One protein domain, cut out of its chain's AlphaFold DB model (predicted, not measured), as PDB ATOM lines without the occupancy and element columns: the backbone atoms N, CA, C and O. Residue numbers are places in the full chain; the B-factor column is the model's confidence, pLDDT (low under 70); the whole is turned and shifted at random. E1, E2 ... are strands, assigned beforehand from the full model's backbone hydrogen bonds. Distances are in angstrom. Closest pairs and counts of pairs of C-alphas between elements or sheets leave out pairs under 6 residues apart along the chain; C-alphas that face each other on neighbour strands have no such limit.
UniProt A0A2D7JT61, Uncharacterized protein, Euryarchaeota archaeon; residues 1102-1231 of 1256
ATOM      1  N   CYS A1102     229.298 271.874 183.181       70.75
ATOM      2  CA  CYS A1102     229.970 273.175 183.266       70.75
ATOM      3  C   CYS A1102     229.289 274.325 182.494       70.75
ATOM      4  O   CYS A1102     229.603 274.597 181.327       70.75
ATOM      5  N   ASP A1103     228.492 275.120 183.201       71.31
ATOM      6  CA  ASP A1103     227.541 276.038 182.569       71.31
ATOM      7  C   ASP A1103     228.031 277.485 182.537       71.31
ATOM      8  O   ASP A1103     228.577 278.045 183.500       71.31
ATOM      9  N   TRP A1104     227.802 278.140 181.402       74.88
ATOM     10  CA  TRP A1104     228.097 279.556 181.223       74.88
ATOM     11  C   TRP A1104     226.917 280.414 181.684       74.88
ATOM     12  O   TRP A1104     225.913 280.513 180.988       74.88
ATOM     13  N   PHE A1105     227.082 281.133 182.794       77.88
ATOM     14  CA  PHE A1105     226.049 282.021 183.332       77.88
ATOM     15  C   PHE A1105     226.394 283.509 183.176       77.88
ATOM     16  O   PHE A1105     227.563 283.926 183.219       77.88
ATOM     17  N   TYR A1106     225.369 284.364 183.092       80.62
ATOM     18  CA  TYR A1106     225.538 285.802 183.287       80.62
ATOM     19  C   TYR A1106     224.411 286.482 184.073       80.62
ATOM     20  O   TYR A1106     223.230 286.183 183.961       80.62
ATOM     21  N   THR A1107     224.805 287.494 184.845       81.75
ATOM     22  CA  THR A1107     223.919 288.465 185.494       81.75
ATOM     23  C   THR A1107     224.110 289.832 184.843       81.75
ATOM     24  O   THR A1107     225.242 290.310 184.707       81.75
ATOM     25  N   VAL A1108     223.021 290.520 184.497       83.50
ATOM     26  CA  VAL A1108     223.031 291.883 183.944       83.50
ATOM     27  C   VAL A1108     222.293 292.872 184.850       83.50
ATOM     28  O   VAL A1108     221.144 292.688 185.231       83.50
ATOM     29  N   THR A1109     222.959 293.980 185.186       86.00
ATOM     30  CA  THR A1109     222.380 295.141 185.877       86.00
ATOM     31  C   THR A1109     222.225 296.310 184.906       86.00
ATOM     32  O   THR A1109     223.211 296.845 184.388       86.00
ATOM     33  N   PHE A1110     220.991 296.764 184.711       84.94
ATOM     34  CA  PHE A1110     220.633 297.823 183.767       84.94
ATOM     35  C   PHE A1110     220.786 299.239 184.361       84.94
ATOM     36  O   PHE A1110     220.792 299.447 185.577       84.94
ATOM     37  N   ALA A1111     220.840 300.262 183.498       78.62
ATOM     38  CA  ALA A1111     220.996 301.673 183.889       78.62
ATOM     39  C   ALA A1111     219.865 302.240 184.782       78.62
ATOM     40  O   ALA A1111     220.053 303.247 185.475       78.62
ATOM     41  N   ASN A1112     218.679 301.622 184.759       81.00
ATOM     42  CA  ASN A1112     217.537 301.926 185.634       81.00
ATOM     43  C   ASN A1112     217.725 301.380 187.071       81.00
ATOM     44  O   ASN A1112     217.119 301.918 188.001       81.00
ATOM     45  N   GLY A1113     218.585 300.371 187.258       76.81
ATOM     46  CA  GLY A1113     218.785 299.625 188.498       76.81
ATOM     47  C   GLY A1113     217.991 298.316 188.626       76.81
ATOM     48  O   GLY A1113     217.982 297.781 189.733       76.81
ATOM     49  N   SER A1114     217.336 297.818 187.568       78.31
ATOM     50  CA  SER A1114     216.856 296.426 187.520       78.31
ATOM     51  C   SER A1114     218.015 295.463 187.256       78.31
ATOM     52  O   SER A1114     219.090 295.870 186.795       78.31
ATOM     53  N   MET A1115     217.794 294.195 187.585       78.12
ATOM     54  CA  MET A1115     218.736 293.095 187.414       78.12
ATOM     55  C   MET A1115     217.986 291.920 186.786       78.12
ATOM     56  O   MET A1115     216.833 291.703 187.149       78.12
ATOM     57  N   MET A1116     218.641 291.206 185.881       75.88
ATOM     58  CA  MET A1116     218.350 289.809 185.543       75.88
ATOM     59  C   MET A1116     219.585 289.031 185.988       75.88
ATOM     60  O   MET A1116     220.702 289.480 185.700       75.88
ATOM     61  N   SER A1117     219.410 287.958 186.747       70.75
ATOM     62  CA  SER A1117     220.506 287.095 187.188       70.75
ATOM     63  C   SER A1117     220.440 285.746 186.489       70.75
ATOM     64  O   SER A1117     219.468 285.471 185.791       70.75
ATOM     65  N   ASP A1118     221.517 284.977 186.637       57.25
ATOM     66  CA  ASP A1118     221.522 283.524 186.437       57.25
ATOM     67  C   ASP A1118     220.958 283.079 185.074       57.25
ATOM     68  O   ASP A1118     220.279 282.076 184.938       57.25
ATOM     69  N   GLN A1119     221.249 283.872 184.038       58.56
ATOM     70  CA  GLN A1119     220.891 283.573 182.658       58.56
ATOM     71  C   GLN A1119     221.919 282.587 182.094       58.56
ATOM     72  O   GLN A1119     223.103 282.945 182.005       58.56
ATOM     73  N   ALA A1120     221.471 281.394 181.708       59.56
ATOM     74  CA  ALA A1120     222.263 280.427 180.955       59.56
ATOM     75  C   ALA A1120     222.717 280.998 179.594       59.56
ATOM     76  O   ALA A1120     222.256 282.050 179.126       59.56
ATOM     77  N   ILE A1121     223.683 280.328 178.962       57.28
ATOM     78  CA  ILE A1121     224.201 280.655 177.621       57.28
ATOM     79  C   ILE A1121     224.099 279.392 176.729       57.28
ATOM     80  O   ILE A1121     224.966 279.134 175.889       57.28
ATOM     81  N   GLY A1122     223.001 278.648 176.912       50.94
ATOM     82  CA  GLY A1122     222.733 277.330 176.338       50.94
ATOM     83  C   GLY A1122     223.419 276.202 177.110       50.94
ATOM     84  O   GLY A1122     224.536 276.388 177.605       50.94
ATOM     85  N   GLU A1123     222.737 275.067 177.161       43.38
ATOM     86  CA  GLU A1123     223.062 273.846 177.901       43.38
ATOM     87  C   GLU A1123     224.208 273.069 177.222       43.38
ATOM     88  O   GLU A1123     225.021 272.442 177.901       43.38
ATOM     89  N   ASP A1124     224.371 273.202 175.893       46.25
ATOM     90  CA  ASP A1124     225.482 272.606 175.143       46.25
ATOM     91  C   ASP A1124     226.860 272.796 175.834       46.25
ATOM     92  O   ASP A1124     227.345 273.928 176.023       46.25
ATOM     93  N   ALA A1125     227.593 271.689 175.985       48.09
ATOM     94  CA  ALA A1125     228.962 271.617 176.505       48.09
ATOM     95  C   ALA A1125     229.933 272.721 176.004       48.09
ATOM     96  O   ALA A1125     229.805 273.329 174.929       48.09
ATOM     97  N   ILE A1126     230.989 272.992 176.785       52.50
ATOM     98  CA  ILE A1126     231.883 274.161 176.613       52.50
ATOM     99  C   ILE A1126     232.645 274.180 175.271       52.50
ATOM    100  O   ILE A1126     233.231 275.214 174.908       52.50
ATOM    101  N   THR A1127     232.651 273.092 174.500       47.75
ATOM    102  CA  THR A1127     233.400 272.874 173.249       47.75
ATOM    103  C   THR A1127     232.930 273.700 172.036       47.75
ATOM    104  O   THR A1127     233.084 273.325 170.874       47.75
ATOM    105  N   GLY A1128     232.502 274.942 172.280       51.94
ATOM    106  CA  GLY A1128     232.062 275.907 171.280       51.94
ATOM    107  C   GLY A1128     232.853 277.223 171.208       51.94
ATOM    108  O   GLY A1128     233.796 277.530 171.945       51.94
ATOM    109  N   SER A1129     232.408 278.068 170.275       56.44
ATOM    110  CA  SER A1129     232.696 279.509 170.248       56.44
ATOM    111  C   SER A1129     231.395 280.297 170.429       56.44
ATOM    112  O   SER A1129     230.968 281.018 169.523       56.44
ATOM    113  N   ARG A1130     230.761 280.118 171.601       67.94
ATOM    114  CA  ARG A1130     229.498 280.763 172.013       67.94
ATOM    115  C   ARG A1130     229.578 282.289 171.838       67.94
ATOM    116  O   ARG A1130     230.659 282.881 171.945       67.94
ATOM    117  N   THR A1131     228.446 282.942 171.575       68.81
ATOM    118  CA  THR A1131     228.374 284.393 171.326       68.81
ATOM    119  C   THR A1131     227.284 285.046 172.169       68.81
ATOM    120  O   THR A1131     226.131 284.662 172.060       68.81
ATOM    121  N   VAL A1132     227.637 286.071 172.954       77.00
ATOM    122  CA  VAL A1132     226.686 286.814 173.810       77.00
ATOM    123  C   VAL A1132     226.694 288.297 173.446       77.00
ATOM    124  O   VAL A1132     227.747 288.947 173.478       77.00
ATOM    125  N   GLU A1133     225.527 288.855 173.117       81.50
ATOM    126  CA  GLU A1133     225.374 290.287 172.848       81.50
ATOM    127  C   GLU A1133     225.221 291.092 174.151       81.50
ATOM    128  O   GLU A1133     224.372 290.826 174.996       81.50
ATOM    129  N   LEU A1134     226.056 292.121 174.313       84.56
ATOM    130  CA  LEU A1134     226.061 292.998 175.480       84.56
ATOM    131  C   LEU A1134     225.405 294.340 175.157       84.56
ATOM    132  O   LEU A1134     225.834 295.071 174.251       84.56
ATOM    133  N   LEU A1135     224.396 294.687 175.951       83.06
ATOM    134  CA  LEU A1135     223.645 295.933 175.883       83.06
ATOM    135  C   LEU A1135     224.462 297.131 176.389       83.06
ATOM    136  O   LEU A1135     225.376 297.024 177.212       83.06
ATOM    137  N   ASP A1136     224.118 298.306 175.869       82.38
ATOM    138  CA  ASP A1136     224.832 299.562 176.097       82.38
ATOM    139  C   ASP A1136     224.329 300.287 177.369       82.38
ATOM    140  O   ASP A1136     223.128 300.366 177.619       82.38
ATOM    141  N   ASP A1137     225.244 300.857 178.165       85.19
ATOM    142  CA  ASP A1137     224.990 301.458 179.499       85.19
ATOM    143  C   ASP A1137     224.574 300.451 180.610       85.19
ATOM    144  O   ASP A1137     224.030 300.849 181.643       85.19
ATOM    145  N   ALA A1138     224.884 299.158 180.436       86.44
ATOM    146  CA  ALA A1138     224.673 298.074 181.409       86.44
ATOM    147  C   ALA A1138     225.976 297.599 182.099       86.44
ATOM    148  O   ALA A1138     227.096 297.900 181.677       86.44
ATOM    149  N   SER A1139     225.844 296.857 183.202       86.12
ATOM    150  CA  SER A1139     226.950 296.154 183.877       86.12
ATOM    151  C   SER A1139     226.673 294.658 183.907       86.12
ATOM    152  O   SER A1139     225.565 294.267 184.250       86.12
ATOM    153  N   TYR A1140     227.676 293.848 183.583       83.94
ATOM    154  CA  TYR A1140     227.567 292.395 183.485       83.94
ATOM    155  C   TYR A1140     228.513 291.716 184.473       83.94
ATOM    156  O   TYR A1140     229.650 292.161 184.656       83.94
ATOM    157  N   GLU A1141     228.063 290.622 185.068       85.19
ATOM    158  CA  GLU A1141     228.880 289.631 185.760       85.19
ATOM    159  C   GLU A1141     228.730 288.336 184.969       85.19
ATOM    160  O   GLU A1141     227.625 287.826 184.854       85.19
ATOM    161  N   ILE A1142     229.808 287.891 184.326       82.50
ATOM    162  CA  ILE A1142     229.810 286.716 183.444       82.50
ATOM    163  C   ILE A1142     230.726 285.689 184.086       82.50
ATOM    164  O   ILE A1142     231.858 286.033 184.458       82.50
ATOM    165  N   GLY A1143     230.258 284.458 184.220       78.88
ATOM    166  CA  GLY A1143     231.020 283.390 184.835       78.88
ATOM    167  C   GLY A1143     230.782 282.040 184.197       78.88
ATOM    168  O   GLY A1143     230.058 281.906 183.217       78.88
ATOM    169  N   ILE A1144     231.475 281.073 184.772       78.94
ATOM    170  CA  ILE A1144     231.260 279.657 184.551       78.94
ATOM    171  C   ILE A1144     231.087 278.977 185.911       78.94
ATOM    172  O   ILE A1144     231.781 279.326 186.884       78.94
ATOM    173  N   PHE A1145     230.151 278.047 185.956       80.12
ATOM    174  CA  PHE A1145     230.010 277.002 186.955       80.12
ATOM    175  C   PHE A1145     230.649 275.716 186.401       80.12
ATOM    176  O   PHE A1145     230.797 275.578 185.196       80.12
ATOM    177  N   CYS A1146     231.115 274.827 187.264       77.19
ATOM    178  CA  CYS A1146     231.462 273.457 186.915       77.19
ATOM    179  C   CYS A1146     231.273 272.581 188.145       77.19
ATOM    180  O   CYS A1146     231.655 272.987 189.251       77.19
ATOM    181  N   TRP A1147     230.786 271.371 187.929       75.56
ATOM    182  CA  TRP A1147     230.440 270.417 188.967       75.56
ATOM    183  C   TRP A1147     230.936 269.014 188.601       75.56
ATOM    184  O   TRP A1147     230.815 268.603 187.453       75.56
ATOM    185  N   ASP A1148     231.599 268.355 189.553       75.88
ATOM    186  CA  ASP A1148     232.202 267.015 189.455       75.88
ATOM    187  C   ASP A1148     231.180 266.050 190.079       75.88
ATOM    188  O   ASP A1148     230.992 266.143 191.303       75.88
ATOM    189  N   PRO A1149     230.534 265.147 189.316       61.78
ATOM    190  CA  PRO A1149     229.507 264.265 189.867       61.78
ATOM    191  C   PRO A1149     230.008 263.391 191.029       61.78
ATOM    192  O   PRO A1149     229.306 263.192 192.010       61.78
ATOM    193  N   GLU A1150     231.267 262.948 191.008       66.44
ATOM    194  CA  GLU A1150     231.856 262.104 192.068       66.44
ATOM    195  C   GLU A1150     232.522 262.929 193.192       66.44
ATOM    196  O   GLU A1150     233.323 262.423 193.987       66.44
ATOM    197  N   GLY A1151     232.282 264.244 193.243       65.44
ATOM    198  CA  GLY A1151     232.912 265.130 194.225       65.44
ATOM    199  C   GLY A1151     234.428 265.325 194.031       65.44
ATOM    200  O   GLY A1151     235.125 265.712 194.982       65.44
ATOM    201  N   GLY A1152     234.938 265.067 192.816       73.12
ATOM    202  CA  GLY A1152     236.328 265.226 192.352       73.12
ATOM    203  C   GLY A1152     236.932 266.634 192.532       73.12
ATOM    204  O   GLY A1152     236.407 267.451 193.279       73.12
ATOM    205  N   ILE A1153     238.090 266.951 191.921       78.25
ATOM    206  CA  ILE A1153     238.800 268.241 192.140       78.25
ATOM    207  C   ILE A1153     238.903 269.122 190.877       78.25
ATOM    208  O   ILE A1153     240.005 269.467 190.420       78.25
ATOM    209  N   ILE A1154     237.762 269.603 190.376       84.31
ATOM    210  CA  ILE A1154     237.718 270.607 189.298       84.31
ATOM    211  C   ILE A1154     238.601 271.833 189.569       84.31
ATOM    212  O   ILE A1154     238.589 272.475 190.626       84.31
ATOM    213  N   SER A1155     239.351 272.213 188.534       87.38
ATOM    214  CA  SER A1155     240.236 273.371 188.468       87.38
ATOM    215  C   SER A1155     240.022 274.196 187.191       87.38
ATOM    216  O   SER A1155     240.601 273.905 186.147       87.38
ATOM    217  N   ILE A1156     239.256 275.286 187.289       86.94
ATOM    218  CA  ILE A1156     238.942 276.206 186.180       86.94
ATOM    219  C   ILE A1156     239.983 277.347 186.087       86.94
ATOM    220  O   ILE A1156     240.303 277.989 187.091       86.94
ATOM    221  N   GLU A1157     240.452 277.694 184.880       87.06
ATOM    222  CA  GLU A1157     241.132 278.963 184.549       87.06
ATOM    223  C   GLU A1157     240.378 279.736 183.443       87.06
ATOM    224  O   GLU A1157     240.302 279.313 182.290       87.06
ATOM    225  N   LEU A1158     239.899 280.939 183.775       83.81
ATOM    226  CA  LEU A1158     239.352 281.921 182.837       83.81
ATOM    227  C   LEU A1158     240.465 282.889 182.408       83.81
ATOM    228  O   LEU A1158     241.052 283.617 183.218       83.81
ATOM    229  N   THR A1159     240.745 282.932 181.105       81.44
ATOM    230  CA  THR A1159     241.832 283.704 180.491       81.44
ATOM    231  C   THR A1159     241.306 284.808 179.569       81.44
ATOM    232  O   THR A1159     240.672 284.570 178.543       81.44
ATOM    233  N   SER A1160     241.590 286.069 179.902       77.69
ATOM    234  CA  SER A1160     241.073 287.213 179.147       77.69
ATOM    235  C   SER A1160     242.095 288.347 179.052       77.69
ATOM    236  O   SER A1160     242.947 288.573 179.911       77.69
ATOM    237  N   ALA A1161     242.029 289.120 177.966       70.31
ATOM    238  CA  ALA A1161     242.858 290.318 177.815       70.31
ATOM    239  C   ALA A1161     242.436 291.485 178.742       70.31
ATOM    240  O   ALA A1161     243.133 292.507 178.772       70.31
ATOM    241  N   LEU A1162     241.329 291.342 179.485       66.69
ATOM    242  CA  LEU A1162     240.862 292.278 180.515       66.69
ATOM    243  C   LEU A1162     241.300 291.868 181.934       66.69
ATOM    244  O   LEU A1162     241.544 292.754 182.755       66.69
ATOM    245  N   GLY A1163     241.444 290.565 182.189       68.00
ATOM    246  CA  GLY A1163     241.854 289.961 183.460       68.00
ATOM    247  C   GLY A1163     241.930 288.432 183.349       68.00
ATOM    248  O   GLY A1163     241.439 287.872 182.374       68.00
ATOM    249  N   ASN A1164     242.530 287.764 184.333       78.00
ATOM    250  CA  ASN A1164     242.449 286.302 184.479       78.00
ATOM    251  C   ASN A1164     241.858 285.985 185.855       78.00
ATOM    252  O   ASN A1164     242.196 286.657 186.831       78.00
ATOM    253  N   SER A1165     241.065 284.923 185.949       79.44
ATOM    254  CA  SER A1165     240.679 284.332 187.232       79.44
ATOM    255  C   SER A1165     240.777 282.809 187.159       79.44
ATOM    256  O   SER A1165     240.862 282.239 186.076       79.44
ATOM    257  N   SER A1166     240.857 282.154 188.311       84.75
ATOM    258  CA  SER A1166     241.016 280.705 188.409       84.75
ATOM    259  C   SER A1166     240.563 280.214 189.775       84.75
ATOM    260  O   SER A1166     240.928 280.837 190.780       84.75
ATOM    261  N   ASN A1167     239.866 279.087 189.824       84.31
ATOM    262  CA  ASN A1167     239.414 278.462 191.060       84.31
ATOM    263  C   ASN A1167     239.682 276.950 191.020       84.31
ATOM    264  O   ASN A1167     239.730 276.370 189.942       84.31
ATOM    265  N   SER A1168     239.879 276.348 192.191       85.06
ATOM    266  CA  SER A1168     240.006 274.898 192.358       85.06
ATOM    267  C   SER A1168     239.310 274.508 193.654       85.06
ATOM    268  O   SER A1168     239.718 274.980 194.724       85.06
ATOM    269  N   SER A1169     238.311 273.645 193.549       80.75
ATOM    270  CA  SER A1169     237.511 273.120 194.658       80.75
ATOM    271  C   SER A1169     237.530 271.593 194.613       80.75
ATOM    272  O   SER A1169     238.047 271.038 193.653       80.75
ATOM    273  N   SER A1170     236.994 270.928 195.636       76.00
ATOM    274  CA  SER A1170     236.295 269.665 195.375       76.00
ATOM    275  C   SER A1170     234.885 269.976 194.862       76.00
ATOM    276  O   SER A1170     234.404 271.061 195.208       76.00
ATOM    277  N   GLU A1171     234.233 269.049 194.154       71.00
ATOM    278  CA  GLU A1171     232.774 269.017 193.913       71.00
ATOM    279  C   GLU A1171     232.251 270.174 193.034       71.00
ATOM    280  O   GLU A1171     231.917 269.954 191.883       71.00
ATOM    281  N   VAL A1172     232.272 271.431 193.500       75.94
ATOM    282  CA  VAL A1172     231.839 272.616 192.729       75.94
ATOM    283  C   VAL A1172     232.963 273.638 192.558       75.94
ATOM    284  O   VAL A1172     233.397 274.309 193.510       75.94
ATOM    285  N   ALA A1173     233.384 273.880 191.318       81.38
ATOM    286  CA  ALA A1173     234.246 274.998 190.948       81.38
ATOM    287  C   ALA A1173     233.459 276.099 190.221       81.38
ATOM    288  O   ALA A1173     232.608 275.851 189.388       81.38
ATOM    289  N   TRP A1174     233.775 277.365 190.497       85.19
ATOM    290  CA  TRP A1174     233.149 278.494 189.795       85.19
ATOM    291  C   TRP A1174     234.105 279.675 189.647       85.19
ATOM    292  O   TRP A1174     234.928 279.949 190.534       85.19
ATOM    293  N   VAL A1175     234.018 280.372 188.509       83.19
ATOM    294  CA  VAL A1175     234.895 281.493 188.136       83.19
ATOM    295  C   VAL A1175     234.117 282.557 187.362       83.19
ATOM    296  O   VAL A1175     233.634 282.302 186.269       83.19
ATOM    297  N   TRP A1176     234.087 283.793 187.871       82.81
ATOM    298  CA  TRP A1176     233.417 284.929 187.220       82.81
ATOM    299  C   TRP A1176     234.313 286.161 187.028       82.81
ATOM    300  O   TRP A1176     235.337 286.343 187.699       82.81
ATOM    301  N   MET A1177     233.894 287.044 186.117       80.81
ATOM    302  CA  MET A1177     234.451 288.381 185.901       80.81
ATOM    303  C   MET A1177     233.356 289.439 185.688       80.81
ATOM    304  O   MET A1177     232.454 289.278 184.871       80.81
ATOM    305  N   GLN A1178     233.470 290.575 186.385       83.75
ATOM    306  CA  GLN A1178     232.493 291.673 186.304       83.75
ATOM    307  C   GLN A1178     233.012 292.837 185.443       83.75
ATOM    308  O   GLN A1178     234.137 293.304 185.649       83.75
ATOM    309  N   LEU A1179     232.188 293.345 184.517       81.75
ATOM    310  CA  LEU A1179     232.508 294.387 183.532       81.75
ATOM    311  C   LEU A1179     231.390 295.452 183.400       81.75
ATOM    312  O   LEU A1179     230.211 295.175 183.573       81.75
ATOM    313  N   GLU A1180     231.760 296.699 183.087       84.88
ATOM    314  CA  GLU A1180     230.849 297.863 182.967       84.88
ATOM    315  C   GLU A1180     230.860 298.363 181.508       84.88
ATOM    316  O   GLU A1180     231.876 298.925 181.086       84.88
ATOM    317  N   VAL A1181     229.772 298.166 180.745       85.56
ATOM    318  CA  VAL A1181     229.637 298.535 179.316       85.56
ATOM    319  C   VAL A1181     229.079 299.961 179.189       85.56
ATOM    320  O   VAL A1181     227.888 300.173 179.391       85.56
ATOM    321  N   PRO A1182     229.893 300.989 178.874       83.06
ATOM    322  CA  PRO A1182     229.446 302.379 178.939       83.06
ATOM    323  C   PRO A1182     228.965 302.895 177.578       83.06
ATOM    324  O   PRO A1182     229.698 302.765 176.595       83.06
ATOM    325  N   ALA A1183     227.839 303.621 177.581       84.56
ATOM    326  CA  ALA A1183     227.179 304.219 176.414       84.56
ATOM    327  C   ALA A1183     228.096 304.552 175.206       84.56
ATOM    328  O   ALA A1183     228.859 305.532 175.222       84.56
ATOM    329  N   GLY A1184     227.964 303.772 174.131       80.56
ATOM    330  CA  GLY A1184     228.651 303.887 172.846       80.56
ATOM    331  C   GLY A1184     229.900 303.010 172.682       80.56
ATOM    332  O   GLY A1184     230.707 303.292 171.788       80.56
ATOM    333  N   VAL A1185     230.137 302.003 173.529       83.81
ATOM    334  CA  VAL A1185     231.213 301.010 173.309       83.81
ATOM    335  C   VAL A1185     230.697 299.864 172.442       83.81
ATOM    336  O   VAL A1185     229.579 299.411 172.633       83.81
ATOM    337  N   GLY A1186     231.513 299.398 171.491       81.62
ATOM    338  CA  GLY A1186     231.114 298.320 170.585       81.62
ATOM    339  C   GLY A1186     232.247 297.403 170.135       81.62
ATOM    340  O   GLY A1186     233.421 297.797 170.139       81.62
ATOM    341  N   GLY A1187     231.870 296.205 169.687       80.56
ATOM    342  CA  GLY A1187     232.744 295.208 169.059       80.56
ATOM    343  C   GLY A1187     232.999 293.946 169.888       80.56
ATOM    344  O   GLY A1187     232.739 293.907 171.088       80.56
ATOM    345  N   GLU A1188     233.532 292.934 169.201       83.38
ATOM    346  CA  GLU A1188     233.829 291.585 169.707       83.38
ATOM    347  C   GLU A1188     235.003 291.551 170.707       83.38
ATOM    348  O   GLU A1188     236.012 292.254 170.541       83.38
ATOM    349  N   PHE A1189     234.923 290.660 171.696       80.00
ATOM    350  CA  PHE A1189     236.011 290.344 172.617       80.00
ATOM    351  C   PHE A1189     235.955 288.869 173.079       80.00
ATOM    352  O   PHE A1189     234.949 288.463 173.654       80.00
ATOM    353  N   PRO A1190     237.025 288.072 172.888       84.12
ATOM    354  CA  PRO A1190     237.063 286.678 173.329       84.12
ATOM    355  C   PRO A1190     237.558 286.520 174.776       84.12
ATOM    356  O   PRO A1190     238.583 287.096 175.167       84.12
ATOM    357  N   ILE A1191     236.866 285.671 175.526       82.50
ATOM    358  CA  ILE A1191     237.233 285.117 176.829       82.50
ATOM    359  C   ILE A1191     237.548 283.636 176.587       82.50
ATOM    360  O   ILE A1191     236.677 282.887 176.166       82.50
ATOM    361  N   GLY A1192     238.796 283.214 176.790       82.06
ATOM    362  CA  GLY A1192     239.163 281.798 176.701       82.06
ATOM    363  C   GLY A1192     239.012 281.124 178.058       82.06
ATOM    364  O   GLY A1192     239.353 281.738 179.069       82.06
ATOM    365  N   ILE A1193     238.576 279.874 178.082       81.12
ATOM    366  CA  ILE A1193     238.431 279.070 179.299       81.12
ATOM    367  C   ILE A1193     239.236 277.770 179.197       81.12
ATOM    368  O   ILE A1193     239.595 277.357 178.097       81.12
ATOM    369  N   SER A1194     239.522 277.142 180.333       84.12
ATOM    370  CA  SER A1194     239.893 275.726 180.443       84.12
ATOM    371  C   SER A1194     239.578 275.207 181.844       84.12
ATOM    372  O   SER A1194     239.850 275.935 182.801       84.12
ATOM    373  N   TRP A1195     239.097 273.974 181.980       84.88
ATOM    374  CA  TRP A1195     238.950 273.274 183.265       84.88
ATOM    375  C   TRP A1195     239.729 271.948 183.257       84.88
ATOM    376  O   TRP A1195     240.353 271.602 182.253       84.88
ATOM    377  N   THR A1196     239.798 271.277 184.409       82.25
ATOM    378  CA  THR A1196     240.311 269.903 184.582       82.25
ATOM    379  C   THR A1196     239.991 269.415 185.998       82.25
ATOM    380  O   THR A1196     240.255 270.144 186.954       82.25
ATOM    381  N   ASP A1197     239.441 268.214 186.128       77.81
ATOM    382  CA  ASP A1197     239.237 267.438 187.371       77.81
ATOM    383  C   ASP A1197     240.564 266.806 187.878       77.81
ATOM    384  O   ASP A1197     240.880 266.765 189.072       77.81
ATOM    385  N   GLY A1198     241.418 266.393 186.940       71.62
ATOM    386  CA  GLY A1198     242.639 265.616 187.147       71.62
ATOM    387  C   GLY A1198     242.863 264.524 186.091       71.62
ATOM    388  O   GLY A1198     244.019 264.131 185.885       71.62
ATOM    389  N   TYR A1199     241.793 264.103 185.412       63.94
ATOM    390  CA  TYR A1199     241.716 263.079 184.374       63.94
ATOM    391  C   TYR A1199     241.364 263.712 183.010       63.94
ATOM    392  O   TYR A1199     242.191 263.652 182.092       63.94
ATOM    393  N   HIS A1200     240.237 264.424 182.923       65.94
ATOM    394  CA  HIS A1200     239.748 265.205 181.782       65.94
ATOM    395  C   HIS A1200     240.270 266.657 181.802       65.94
ATOM    396  O   HIS A1200     240.762 267.156 182.824       65.94
ATOM    397  N   ALA A1201     240.250 267.351 180.650       73.00
ATOM    398  CA  ALA A1201     240.704 268.749 180.547       73.00
ATOM    399  C   ALA A1201     240.323 269.464 179.228       73.00
ATOM    400  O   ALA A1201     241.036 269.357 178.222       73.00
ATOM    401  N   GLU A1202     239.299 270.317 179.252       68.94
ATOM    402  CA  GLU A1202     238.848 271.076 178.075       68.94
ATOM    403  C   GLU A1202     239.442 272.490 177.919       68.94
ATOM    404  O   GLU A1202     240.102 273.040 178.809       68.94
ATOM    405  N   SER A1203     239.144 273.144 176.781       77.44
ATOM    406  CA  SER A1203     239.271 274.603 176.634       77.44
ATOM    407  C   SER A1203     238.389 275.209 175.522       77.44
ATOM    408  O   SER A1203     238.675 275.005 174.340       77.44
ATOM    409  N   GLY A1204     237.396 276.030 175.887       75.25
ATOM    410  CA  GLY A1204     236.507 276.773 174.970       75.25
ATOM    411  C   GLY A1204     236.826 278.276 174.820       75.25
ATOM    412  O   GLY A1204     237.783 278.799 175.411       75.25
ATOM    413  N   VAL A1205     236.021 279.010 174.031       80.69
ATOM    414  CA  VAL A1205     236.142 280.482 173.876       80.69
ATOM    415  C   VAL A1205     234.782 281.189 173.745       80.69
ATOM    416  O   VAL A1205     234.250 281.330 172.643       80.69
ATOM    417  N   LEU A1206     234.281 281.772 174.837       81.31
ATOM    418  CA  LEU A1206     233.128 282.680 174.807       81.31
ATOM    419  C   LEU A1206     233.495 284.012 174.124       81.31
ATOM    420  O   LEU A1206     234.452 284.689 174.512       81.31
ATOM    421  N   THR A1207     232.720 284.434 173.125       83.69
ATOM    422  CA  THR A1207     232.888 285.723 172.435       83.69
ATOM    423  C   THR A1207     231.774 286.697 172.810       83.69
ATOM    424  O   THR A1207     230.656 286.612 172.316       83.69
ATOM    425  N   ILE A1208     232.093 287.690 173.641       84.38
ATOM    426  CA  ILE A1208     231.147 288.757 173.990       84.38
ATOM    427  C   ILE A1208     231.178 289.881 172.940       84.38
ATOM    428  O   ILE A1208     232.252 290.320 172.513       84.38
ATOM    429  N   ILE A1209     230.011 290.372 172.518       84.31
ATOM    430  CA  ILE A1209     229.861 291.405 171.482       84.31
ATOM    431  C   ILE A1209     229.144 292.618 172.067       84.31
ATOM    432  O   ILE A1209     227.952 292.580 172.329       84.31
ATOM    433  N   ALA A1210     229.845 293.743 172.233       83.56
ATOM    434  CA  ALA A1210     229.172 294.984 172.616       83.56
ATOM    435  C   ALA A1210     228.412 295.595 171.425       83.56
ATOM    436  O   ALA A1210     229.011 295.878 170.381       83.56
ATOM    437  N   THR A1211     227.116 295.843 171.619       84.19
ATOM    438  CA  THR A1211     226.154 296.307 170.595       84.19
ATOM    439  C   THR A1211     226.271 297.795 170.223       84.19
ATOM    440  O   THR A1211     225.758 298.230 169.188       84.19
ATOM    441  N   GLY A1212     226.957 298.608 171.035       81.62
ATOM    442  CA  GLY A1212     227.032 300.062 170.859       81.62
ATOM    443  C   GLY A1212     227.790 300.529 169.603       81.62
ATOM    444  O   GLY A1212     228.620 299.831 169.022       81.62
ATOM    445  N   ASP A1213     227.566 301.781 169.182       80.94
ATOM    446  CA  ASP A1213     228.040 302.318 167.885       80.94
ATOM    447  C   ASP A1213     229.572 302.521 167.747       80.94
ATOM    448  O   ASP A1213     230.054 303.076 166.749       80.94
ATOM    449  N   GLY A1214     230.350 302.117 168.755       77.75
ATOM    450  CA  GLY A1214     231.801 302.289 168.833       77.75
ATOM    451  C   GLY A1214     232.266 303.748 168.962       77.75
ATOM    452  O   GLY A1214     233.454 304.039 168.769       77.75
ATOM    453  N   SER A1215     231.372 304.704 169.253       82.00
ATOM    454  CA  SER A1215     231.736 306.119 169.414       82.00
ATOM    455  C   SER A1215     232.498 306.427 170.709       82.00
ATOM    456  O   SER A1215     233.248 307.416 170.742       82.00
ATOM    457  N   ALA A1216     232.366 305.588 171.740       75.00
ATOM    458  CA  ALA A1216     233.104 305.675 173.000       75.00
ATOM    459  C   ALA A1216     234.405 304.852 172.989       75.00
ATOM    460  O   ALA A1216     235.417 305.315 173.531       75.00
ATOM    461  N   GLY A1217     234.422 303.688 172.327       77.50
ATOM    462  CA  GLY A1217     235.604 302.831 172.206       77.50
ATOM    463  C   GLY A1217     235.282 301.374 171.872       77.50
ATOM    464  O   GLY A1217     234.191 301.068 171.403       77.50
ATOM    465  N   ASP A1218     236.261 300.509 172.136       76.19
ATOM    466  CA  ASP A1218     236.144 299.049 172.143       76.19
ATOM    467  C   ASP A1218     236.192 298.521 173.592       76.19
ATOM    468  O   ASP A1218     236.642 299.229 174.505       76.19
ATOM    469  N   LEU A1219     235.763 297.269 173.801       70.25
ATOM    470  CA  LEU A1219     235.753 296.603 175.114       70.25
ATOM    471  C   LEU A1219     237.136 296.613 175.807       70.25
ATOM    472  O   LEU A1219     237.214 296.678 177.032       70.25
ATOM    473  N   SER A1220     238.245 296.671 175.050       66.69
ATOM    474  CA  SER A1220     239.633 296.544 175.550       66.69
ATOM    475  C   SER A1220     240.126 297.653 176.504       66.69
ATOM    476  O   SER A1220     241.287 297.648 176.924       66.69
ATOM    477  N   ASN A1221     239.276 298.630 176.835       64.69
ATOM    478  CA  ASN A1221     239.589 299.764 177.712       64.69
ATOM    479  C   ASN A1221     238.646 299.892 178.932       64.69
ATOM    480  O   ASN A1221     238.736 300.889 179.659       64.69
ATOM    481  N   ILE A1222     237.758 298.917 179.152       70.00
ATOM    482  CA  ILE A1222     236.806 298.859 180.276       70.00
ATOM    483  C   ILE A1222     237.515 298.534 181.609       70.00
ATOM    484  O   ILE A1222     238.685 298.145 181.647       70.00
ATOM    485  N   LYS A1223     236.828 298.774 182.734       65.31
ATOM    486  CA  LYS A1223     237.238 298.281 184.058       65.31
ATOM    487  C   LYS A1223     236.635 296.897 184.280       65.31
ATOM    488  O   LYS A1223     235.415 296.796 184.266       65.31
ATOM    489  N   VAL A1224     237.476 295.908 184.565       62.94
ATOM    490  CA  VAL A1224     237.048 294.599 185.071       62.94
ATOM    491  C   VAL A1224     237.437 294.450 186.541       62.94
ATOM    492  O   VAL A1224     238.445 295.023 186.978       62.94
ATOM    493  N   THR A1225     236.619 293.718 187.294       67.12
ATOM    494  CA  THR A1225     236.925 293.238 188.646       67.12
ATOM    495  C   THR A1225     237.111 291.721 188.587       67.12
ATOM    496  O   THR A1225     236.219 291.018 188.123       67.12
ATOM    497  N   GLU A1226     238.275 291.242 189.031       60.31
ATOM    498  CA  GLU A1226     238.617 289.817 189.175       60.31
ATOM    499  C   GLU A1226     238.193 289.325 190.575       60.31
ATOM    500  O   GLU A1226     238.241 290.099 191.541       60.31
ATOM    501  N   SER A1227     237.812 288.054 190.706       51.00
ATOM    502  CA  SER A1227     237.469 287.429 191.988       51.00
ATOM    503  C   SER A1227     238.721 287.115 192.839       51.00
ATOM    504  O   SER A1227     239.646 286.438 192.402       51.00
ATOM    505  N   GLU A1228     238.767 287.598 194.093       45.19
ATOM    506  CA  GLU A1228     239.726 287.126 195.114       45.19
ATOM    507  C   GLU A1228     239.017 286.084 196.006       45.19
ATOM    508  O   GLU A1228     238.170 286.448 196.827       45.19
ATOM    509  N   SER A1229     239.361 284.798 195.869       43.69
ATOM    510  CA  SER A1229     238.723 283.662 196.562       43.69
ATOM    511  C   SER A1229     239.090 283.534 198.059       43.69
ATOM    512  O   SER A1229     239.692 282.564 198.510       43.69
ATOM    513  N   GLU A1230     238.686 284.517 198.875       36.62
ATOM    514  CA  GLU A1230     238.624 284.418 200.351       36.62
ATOM    515  C   GLU A1230     237.256 284.903 200.911       36.62
ATOM    516  O   GLU A1230     237.191 285.818 201.731       36.62
ATOM    517  N   GLY A1231     236.156 284.250 200.503       37.84
ATOM    518  CA  GLY A1231     234.877 284.195 201.242       37.84
ATOM    519  C   GLY A1231     233.921 285.408 201.184       37.84
ATOM    520  O   GLY A1231     234.131 286.421 201.850       37.84
TER     521      GLY A1231
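AT A GLANCE: This is residues 1102 to 1231 of the 1256 residues of an uncharacterized protein of Euryarchaeota archaeon (UniProt A0A2D7JT61). Two twisted sheets of five strands each make a sandwich, partly face to face, with the strands of both running roughly along the longest axis. The sheets come close where E5 and E6 of the one meet E7 of the other, while E1 and E2 stay apart from E3. The printed part has 130 residues, no named helix and ten strands, E1 to E10 in order along the chain; they hold 63 residues, under half, and the class is all strand. One sheet runs E2 E1 E4 E7 E10, antiparallel; the other runs E3 E9 E8 E5 E6, mixed. The whole is compact, with a radius of gyration of the C-alphas of 15.0 A, and elongated, spanning 48 by 27 by 25 A.

HOW THE PARTS SIT: E1, residues 1104 to 1109, and E2, residues 1115 to 1119, form a hairpin, with N 1108 and O 1116 2.8 A apart. E1 is also antiparallel to E4, residues 1139 to 1147, with N 1107 and O 1141 at 2.8 A. E4 is antiparallel to E7, residues 1172 to 1180, at 169 degrees, with N 1142 and O 1177 at 3.0 A. E10, residues 1224 to 1226, is the edge strand beside E7, with N 1225 and O 1178 at 3.0 A. In the other sheet E3, residues 1131 to 1134, is parallel to E9, residues 1205 to 1211, with N 1134 and O 1209 at 2.8 A. E9 and E8, residues 1186 to 1194, form a hairpin, with N 1189 and O 1208 at 2.8 A. E8 is antiparallel to E5, residues 1155 to 1160, with N 1159 and O 1192 at 2.7 A. E5 and E6, residues 1164 to 1168, form a hairpin, with N 1158 and O 1165 at 2.8 A. The sheets make a sandwich, two sheets face to face, with best planes 40 degrees apart and strands at 14 degrees. Between the sheets, the closest C-alphas of E6 and E7 are those of Asn 1167 and Val 1175, 6.2 A apart.

IN THESE COORDINATES: E1 begins at C-alpha 1104 (228.097, 279.556, 181.223). From first to last C-alpha E7 measures 27.1 A, E4 26.5 A, E8 26.2 A and E9 19.0 A. E10 ends at C-alpha 1226 (238.617, 289.817, 189.175).

THE WHOLE: The two C-alphas farthest apart are those of Glu 1150 and Ser 1215, 49.5 A. The printed part has no cut. The links E2 to E3 and E9 to E10 are long. The mean pLDDT of the printed part is 74.6, and 33 residues are under 70, among them 1118 to 1131 and 1223 to 1231.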